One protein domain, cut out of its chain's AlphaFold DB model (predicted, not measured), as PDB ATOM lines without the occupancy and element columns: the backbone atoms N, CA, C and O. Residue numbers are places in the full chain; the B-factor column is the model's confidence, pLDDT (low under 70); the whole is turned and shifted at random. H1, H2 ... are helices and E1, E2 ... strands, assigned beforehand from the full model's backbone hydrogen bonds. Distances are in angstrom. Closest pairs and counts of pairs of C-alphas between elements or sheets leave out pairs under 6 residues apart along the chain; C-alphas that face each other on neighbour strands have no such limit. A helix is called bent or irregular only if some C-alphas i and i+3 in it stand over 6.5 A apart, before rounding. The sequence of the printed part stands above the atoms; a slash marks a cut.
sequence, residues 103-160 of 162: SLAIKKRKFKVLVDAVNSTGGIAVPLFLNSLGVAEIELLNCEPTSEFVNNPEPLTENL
ATOM      1  N   SER A 103     -20.885  34.081  32.806       95.44
ATOM      2  CA  SER A 103     -20.300  33.018  31.974       95.44
ATOM      3  C   SER A 103     -19.766  31.852  32.815       95.44
ATOM      4  O   SER A 103     -19.966  30.688  32.475       95.44
ATOM      5  N   LEU A 104     -19.169  32.131  33.981       96.62
ATOM      6  CA  LEU A 104     -18.709  31.097  34.915       96.62
ATOM      7  C   LEU A 104     -19.858  30.214  35.421       96.62
ATOM      8  O   LEU A 104     -19.721  28.987  35.459       96.62
ATOM      9  N   ALA A 105     -20.988  30.819  35.803       97.56
ATOM     10  CA  ALA A 105     -22.153  30.069  36.260       97.56
ATOM     11  C   ALA A 105     -22.745  29.222  35.124       97.56
ATOM     12  O   ALA A 105     -23.017  28.040  35.331       97.56
ATOM     13  N   ILE A 106     -22.879  29.795  33.926       97.62
ATOM     14  CA  ILE A 106     -23.411  29.117  32.735       97.62
ATOM     15  C   ILE A 106     -22.528  27.922  32.352       97.62
ATOM     16  O   ILE A 106     -23.016  26.791  32.279       97.62
ATOM     17  N   LYS A 107     -21.212  28.130  32.235       97.62
ATOM     18  CA  LYS A 107     -20.237  27.077  31.918       97.62
ATOM     19  C   LYS A 107     -20.254  25.935  32.935       97.62
ATOM     20  O   LYS A 107     -20.203  24.764  32.561       97.62
ATOM     21  N   LYS A 108     -20.374  26.244  34.233       98.12
ATOM     22  CA  LYS A 108     -20.450  25.228  35.299       98.12
ATOM     23  C   LYS A 108     -21.686  24.332  35.168       98.12
ATOM     24  O   LYS A 108     -21.628  23.164  35.545       98.12
ATOM     25  N   ARG A 109     -22.797  24.870  34.659       98.06
ATOM     26  CA  ARG A 109     -24.062  24.137  34.507       98.06
ATOM     27  C   ARG A 109     -24.078  23.186  33.318       98.06
ATOM     28  O   ARG A 109     -24.915  22.291  33.327       98.06
ATOM     29  N   LYS A 110     -23.150  23.343  32.365       97.62
ATOM     30  CA  LYS A 110     -23.030  22.503  31.165       97.62
ATOM     31  C   LYS A 110     -24.360  22.365  30.422       97.62
ATOM     32  O   LYS A 110     -24.828  21.260  30.167       97.62
ATOM     33  N   PHE A 111     -24.998  23.500  30.138       98.25
ATOM     34  CA  PHE A 111     -26.245  23.493  29.385       98.25
ATOM     35  C   PHE A 111     -26.049  22.878  27.999       98.25
ATOM     36  O   PHE A 111     -25.017  23.097  27.358       98.25
ATOM     37  N   LYS A 112     -27.085  22.159  27.565       98.38
ATOM     38  CA  LYS A 112     -27.333  21.814  26.173       98.38
ATOM     39  C   LYS A 112     -28.444  22.720  25.657       98.38
ATOM     40  O   LYS A 112     -29.492  22.807  26.297       98.38
ATOM     41  N   VAL A 113     -28.193  23.415  24.557       98.38
ATOM     42  CA  VAL A 113     -29.102  24.411  23.982       98.38
ATOM     43  C   VAL A 113     -29.316  24.095  22.508       98.38
ATOM     44  O   VAL A 113     -28.347  23.901  21.783       98.38
ATOM     45  N   LEU A 114     -30.576  24.064  22.078       97.25
ATOM     46  CA  LEU A 114     -30.963  24.050  20.669       97.25
ATOM     47  C   LEU A 114     -31.295  25.485  20.246       97.25
ATOM     48  O   LEU A 114     -31.976  26.199  20.985       97.25
ATOM     49  N   VAL A 115     -30.822  25.899  19.075       96.38
ATOM     50  CA  VAL A 115     -31.135  27.192  18.464       96.38
ATOM     51  C   VAL A 115     -31.816  26.937  17.132       96.38
ATOM     52  O   VAL A 115     -31.182  26.388  16.239       96.38
ATOM     53  N   ASP A 116     -33.066  27.373  16.993       94.12
ATOM     54  CA  ASP A 116     -33.711  27.547  15.692       94.12
ATOM     55  C   ASP A 116     -33.699  29.036  15.334       94.12
ATOM     56  O   ASP A 116     -34.198  29.862  16.103       94.12
ATOM     57  N   ALA A 117     -33.090  29.389  14.203       93.56
ATOM     58  CA  ALA A 117     -33.036  30.770  13.730       93.56
ATOM     59  C   ALA A 117     -33.828  31.019  12.439       93.56
ATOM     60  O   ALA A 117     -33.680  32.088  11.844       93.56
ATOM     61  N   VAL A 118     -34.652  30.057  12.011       92.94
ATOM     62  CA  VAL A 118     -35.589  30.157  10.880       92.94
ATOM     63  C   VAL A 118     -34.940  30.708   9.602       92.94
ATOM     64  O   VAL A 118     -35.512  31.520   8.881       92.94
ATOM     65  N   ASN A 119     -33.696  30.302   9.350       94.19
ATOM     66  CA  ASN A 119     -32.824  30.755   8.265       94.19
ATOM     67  C   ASN A 119     -32.608  32.272   8.210       94.19
ATOM     68  O   ASN A 119     -32.504  32.857   7.134       94.19
ATOM     69  N   SER A 120     -32.512  32.919   9.369       94.00
ATOM     70  CA  SER A 120     -32.321  34.364   9.499       94.00
ATOM     71  C   SER A 120     -31.029  34.722  10.247       94.00
ATOM     72  O   SER A 120     -30.285  33.863  10.722       94.00
ATOM     73  N   THR A 121     -30.734  36.018  10.369       94.81
ATOM     74  CA  THR A 121     -29.455  36.534  10.900       94.81
ATOM     75  C   THR A 121     -29.213  36.212  12.378       94.81
ATOM     76  O   THR A 121     -28.070  36.248  12.840       94.81
ATOM     77  N   GLY A 122     -30.251  35.804  13.117       95.00
ATOM     78  CA  GLY A 122     -30.107  35.226  14.458       95.00
ATOM     79  C   GLY A 122     -29.211  33.982  14.485       95.00
ATOM     80  O   GLY A 122     -28.510  33.762  15.471       95.00
ATOM     81  N   GLY A 123     -29.150  33.233  13.379       96.12
ATOM     82  CA  GLY A 123     -28.311  32.044  13.230       96.12
ATOM     83  C   GLY A 123     -26.813  32.343  13.152       96.12
ATOM     84  O   GLY A 123     -26.001  31.439  13.318       96.12
ATOM     85  N   ILE A 124     -26.434  33.615  12.984       96.75
ATOM     86  CA  ILE A 124     -25.053  34.087  13.150       96.75
ATOM     87  C   ILE A 124     -24.824  34.517  14.605       96.75
ATOM     88  O   ILE A 124     -23.914  34.034  15.277       96.75
ATOM     89  N   ALA A 125     -25.662  35.430  15.106       97.00
ATOM     90  CA  ALA A 125     -25.418  36.119  16.372       97.00
ATOM     91  C   ALA A 125     -25.570  35.211  17.602       97.00
ATOM     92  O   ALA A 125     -24.741  35.249  18.514       97.00
ATOM     93  N   VAL A 126     -26.626  34.392  17.644       97.62
ATOM     94  CA  VAL A 126     -26.954  33.577  18.823       97.62
ATOM     95  C   VAL A 126     -25.894  32.499  19.071       97.62
ATOM     96  O   VAL A 126     -25.446  32.386  20.214       97.62
ATOM     97  N   PRO A 127     -25.408  31.751  18.060       97.88
ATOM     98  CA  PRO A 127     -24.334  30.788  18.286       97.88
ATOM     99  C   PRO A 127     -23.039  31.443  18.772       97.88
ATOM    100  O   PRO A 127     -22.395  30.906  19.672       97.88
ATOM    101  N   LEU A 128     -22.665  32.612  18.236       97.56
ATOM    102  CA  LEU A 128     -21.493  33.360  18.711       97.56
ATOM    103  C   LEU A 128     -21.636  33.741  20.194       97.56
ATOM    104  O   LEU A 128     -20.717  33.513  20.980       97.56
ATOM    105  N   PHE A 129     -22.811  34.234  20.592       98.06
ATOM    106  CA  PHE A 129     -23.103  34.587  21.981       98.06
ATOM    107  C   PHE A 129     -23.085  33.373  22.926       98.06
ATOM    108  O   PHE A 129     -22.438  33.391  23.972       98.06
ATOM    109  N   LEU A 130     -23.755  32.274  22.568       98.31
ATOM    110  CA  LEU A 130     -23.773  31.067  23.404       98.31
ATOM    111  C   LEU A 130     -22.364  30.473  23.577       98.31
ATOM    112  O   LEU A 130     -22.013  30.020  24.672       98.31
ATOM    113  N   ASN A 131     -21.535  30.534  22.530       97.88
ATOM    114  CA  ASN A 131     -20.126  30.160  22.610       97.88
ATOM    115  C   ASN A 131     -19.340  31.081  23.558       97.88
ATOM    116  O   ASN A 131     -18.585  30.576  24.392       97.88
ATOM    117  N   SER A 132     -19.546  32.405  23.505       97.69
ATOM    118  CA  SER A 132     -18.868  33.348  24.412       97.69
ATOM    119  C   SER A 132     -19.232  33.117  25.883       97.69
ATOM    120  O   SER A 132     -18.410  33.320  26.776       97.69
ATOM    121  N   LEU A 133     -20.450  32.635  26.153       97.62
ATOM    122  CA  LEU A 133     -20.902  32.258  27.494       97.62
ATOM    123  C   LEU A 133     -20.338  30.913  27.984       97.62
ATOM    124  O   LEU A 133     -20.443  30.599  29.173       97.62
ATOM    125  N   GLY A 134     -19.742  30.114  27.096       97.56
ATOM    126  CA  GLY A 134     -19.215  28.790  27.410       97.56
ATOM    127  C   GLY A 134     -20.294  27.721  27.595       97.56
ATOM    128  O   GLY A 134     -20.126  26.837  28.442       97.56
ATOM    129  N   VAL A 135     -21.399  27.805  26.845       98.44
ATOM    130  CA  VAL A 135     -22.401  26.728  26.759       98.44
ATOM    131  C   VAL A 135     -21.727  25.442  26.268       98.44
ATOM    132  O   VAL A 135     -20.857  25.483  25.404       98.44
ATOM    133  N   ALA A 136     -22.070  24.302  26.873       97.44
ATOM    134  CA  ALA A 136     -21.323  23.060  26.663       97.44
ATOM    135  C   ALA A 136     -21.692  22.358  25.353       97.44
ATOM    136  O   ALA A 136     -20.813  21.827  24.683       97.44
ATOM    137  N   GLU A 137     -22.979  22.356  25.007       98.19
ATOM    138  CA  GLU A 137     -23.490  21.764  23.774       98.19
ATOM    139  C   GLU A 137     -24.471  22.740  23.126       98.19
ATOM    140  O   GLU A 137     -25.442  23.162  23.758       98.19
ATOM    141  N   ILE A 138     -24.208  23.101  21.872       98.38
ATOM    142  CA  ILE A 138     -25.067  23.969  21.069       98.38
ATOM    143  C   ILE A 138     -25.445  23.182  19.820       98.38
ATOM    144  O   ILE A 138     -24.576  22.781  19.048       98.38
ATOM    145  N   GLU A 139     -26.736  22.952  19.643       98.06
ATOM    146  CA  GLU A 139     -27.307  22.325  18.460       98.06
ATOM    147  C   GLU A 139     -27.977  23.409  17.617       98.06
ATOM    148  O   GLU A 139     -28.702  24.252  18.147       98.06
ATOM    149  N   LEU A 140     -27.674  23.434  16.321       97.06
ATOM    150  CA  LEU A 140     -28.120  24.482  15.409       97.06
ATOM    151  C   LEU A 140     -29.125  23.907  14.421       97.06
ATOM    152  O   LEU A 140     -28.802  22.997  13.660       97.06
ATOM    153  N   LEU A 141     -30.315  24.489  14.414       94.62
ATOM    154  CA  LEU A 141     -31.403  24.212  13.496       94.62
ATOM    155  C   LEU A 141     -31.672  25.484  12.684       94.62
ATOM    156  O   LEU A 141     -31.698  26.584  13.232       94.62
ATOM    157  N   ASN A 142     -31.790  25.360  11.361       94.19
ATOM    158  CA  ASN A 142     -32.121  26.475  10.463       94.19
ATOM    159  C   ASN A 142     -31.287  27.755  10.720       94.19
ATOM    160  O   ASN A 142     -31.810  28.865  10.708       94.19
ATOM    161  N   CYS A 143     -29.989  27.623  11.018       95.50
ATOM    162  CA  CYS A 143     -29.135  28.761  11.393       95.50
ATOM    163  C   CYS A 143     -28.372  29.394  10.222       95.50
ATOM    164  O   CYS A 143     -27.769  30.449  10.395       95.50
ATOM    165  N   GLU A 144     -28.387  28.784   9.036       95.56
ATOM    166  CA  GLU A 144     -27.814  29.398   7.838       95.56
ATOM    167  C   GLU A 144     -28.770  30.482   7.311       95.56
ATOM    168  O   GLU A 144     -29.909  30.144   6.964       95.56
ATOM    169  N   PRO A 145     -28.356  31.766   7.252       93.81
ATOM    170  CA  PRO A 145     -29.212  32.828   6.746       93.81
ATOM    171  C   PRO A 145     -29.435  32.671   5.242       93.81
ATOM    172  O   PRO A 145     -28.494  32.780   4.456       93.81
ATOM    173  N   THR A 146     -30.681  32.442   4.832       91.81
ATOM    174  CA  THR A 146     -31.062  32.332   3.418       91.81
ATOM    175  C   THR A 146     -32.400  33.032   3.170       91.81
ATOM    176  O   THR A 146     -33.121  33.365   4.106       91.81
ATOM    177  N   SER A 147     -32.755  33.267   1.905       83.44
ATOM    178  CA  SER A 147     -34.076  33.808   1.548       83.44
ATOM    179  C   SER A 147     -35.208  32.777   1.632       83.44
ATOM    180  O   SER A 147     -36.376  33.134   1.475       83.44
ATOM    181  N   GLU A 148     -34.881  31.499   1.839       86.56
ATOM    182  CA  GLU A 148     -35.848  30.411   1.950       86.56
ATOM    183  C   GLU A 148     -36.040  30.056   3.427       86.56
ATOM    184  O   GLU A 148     -35.339  29.213   3.982       86.56
ATOM    185  N   PHE A 149     -36.991  30.732   4.071       85.06
ATOM    186  CA  PHE A 149     -37.376  30.421   5.444       85.06
ATOM    187  C   PHE A 149     -38.084  29.064   5.510       85.06
ATOM    188  O   PHE A 149     -39.024  28.819   4.749       85.06
ATOM    189  N   VAL A 150     -37.648  28.204   6.435       81.31
ATOM    190  CA  VAL A 150     -38.254  26.880   6.672       81.31
ATOM    191  C   VAL A 150     -39.701  26.999   7.154       81.31
ATOM    192  O   VAL A 150     -40.557  26.261   6.679       81.31
ATOM    193  N   ASN A 151     -39.986  27.982   8.013       81.00
ATOM    194  CA  ASN A 151     -41.325  28.324   8.490       81.00
ATOM    195  C   ASN A 151     -41.558  29.837   8.399       81.00
ATOM    196  O   ASN A 151     -40.649  30.607   8.085       81.00
ATOM    197  N   ASN A 152     -42.781  30.285   8.691       82.56
ATOM    198  CA  ASN A 152     -43.020  31.707   8.916       82.56
ATOM    199  C   ASN A 152     -42.098  32.185  10.066       82.56
ATOM    200  O   ASN A 152     -42.109  31.553  11.123       82.56
ATOM    201  N   PRO A 153     -41.284  33.244   9.878       81.62
ATOM    202  CA  PRO A 153     -40.261  33.656  10.846       81.62
ATOM    203  C   PRO A 153     -40.798  34.119  12.206       81.62
ATOM    204  O   PRO A 153     -40.012  34.343  13.127       81.62
ATOM    205  N   GLU A 154     -42.113  34.279  12.364       86.88
ATOM    206  CA  GLU A 154     -42.710  34.536  13.671       86.88
ATOM    207  C   GLU A 154     -42.666  33.278  14.562       86.88
ATOM    208  O   GLU A 154     -43.219  32.244  14.180       86.88
ATOM    209  N   PRO A 155     -42.072  33.333  15.770       81.56
ATOM    210  CA  PRO A 155     -41.914  32.169  16.645       81.56
ATOM    211  C   PRO A 155     -43.211  31.842  17.411       81.56
ATOM    212  O   PRO A 155     -43.256  31.867  18.643       81.56
ATOM    213  N   LEU A 156     -44.292  31.563  16.681       86.12
ATOM    214  CA  LEU A 156     -45.570  31.094  17.220       86.12
ATOM    215  C   LEU A 156     -45.542  29.575  17.411       86.12
ATOM    216  O   LEU A 156     -44.868  28.868  16.671       86.12
ATOM    217  N   THR A 157     -46.333  29.054  18.354       82.69
ATOM    218  CA  THR A 157     -46.427  27.605  18.628       82.69
ATOM    219  C   THR A 157     -46.696  26.775  17.370       82.69
ATOM    220  O   THR A 157     -46.143  25.693  17.216       82.69
ATOM    221  N   GLU A 158     -47.525  27.284  16.457       84.69
ATOM    222  CA  GLU A 158     -47.852  26.634  15.179       84.69
ATOM    223  C   GLU A 158     -46.681  26.557  14.187       84.69
ATOM    224  O   GLU A 158     -46.706  25.709  13.304       84.69
ATOM    225  N   ASN A 159     -45.650  27.389  14.360       80.38
ATOM    226  CA  ASN A 159     -44.430  27.394  13.548       80.38
ATOM    227  C   ASN A 159     -43.281  26.607  14.212       80.38
ATOM    228  O   ASN A 159     -42.187  26.538  13.656       80.38
ATOM    229  N   LEU A 160     -43.519  26.030  15.399       81.38
ATOM    230  CA  LEU A 160     -42.554  25.284  16.221       81.38
ATOM    231  C   LEU A 160     -42.973  23.809  16.354       81.38
ATOM    232  O   LEU A 160     -43.026  23.256  17.454       81.38
TER     233      LEU A 160
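What this domain is: This is residues 103 to 160 of the 162 residues of the protein "Phosphomannomutase" of Flavobacterium gillisiae (UniProt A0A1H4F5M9). Two parallel strands side by side, E1 and E2, make a narrow ribbon with the helix H2 packed along it, while the short helix H1 sits at the end where the strands begin and a long stretch with no named element, residues 142 to 160, leads away from the other end. The printed part has 58 residues with two named helices and two named strands, in the order H1, E1, H2, E2; under half of the residues, 28, are in these elements, and the class is mixed, helices and strands. The sheet has the order E1, E2 and is parallel. The whole is elongated, spanning 36 by 21 by 13 A, and only just loose, close to compact, with a radius of gyration of the C-alphas of 12.7 A.

How they stand to each other: Start at H1, residues 103 to 109, and go on over a tight link of 2 residues to E1, residues 112 to 116. E1 and E2, residues 137 to 141, are parallel neighbours at 17 degrees; look for N 113 and O 137 at 2.9 A and for N 139 and O 113 at 2.8 A, both within hydrogen-bond range. Between them in the chain comes H2, residues 122 to 132, and E1, H2 and E2 form a strand-helix-strand unit, two parallel neighbour strands joined through a helix, with a right-handed crossover. The closest C-alphas of H2 and E1 are those of Gly 123 and Asp 116, 7.4 A apart. Those of H2 and E2 are Pro 127 and Ile 138, also 7.4 A apart. H1 and H2 are close but not clearly touching, with the C-alphas of Ser 103 and Ser 132 closest at 7.7 A. Their lines are about perpendicular, at 86 degrees. H1 and E2 are apart. Every O i to N i+4 pair of H1 is within hydrogen-bond range, and 5 of 7 are in H2.

Where its parts are: Find C-alpha 103 at (-20.300, 33.018, 31.974); from there H1 runs 10.0 A to Arg 109. E1 covers 13.5 A from Lys 112 to Asp 116. Find C-alpha 122 at (-30.107, 35.226, 14.458), where H2 begins its 15.1 A to Ser 132; it is neither bent nor irregular, but only just: C-alphas 124 and 127 are 6.1 A apart. E2 runs 13.2 A from Glu 137 to C-alpha 141 at (-31.403, 24.212, 13.496).

The domain as a whole: The two C-alphas farthest apart are those of Lys 108 and Ser 147, 37.4 A. The printed part has no cut, and the three links between its named elements are tight. Residues 142 to 160 lie 7 to 18 A from the mean of the C-alphas. The mean pLDDT of the printed part is 93.3, and no printed residue is under 70.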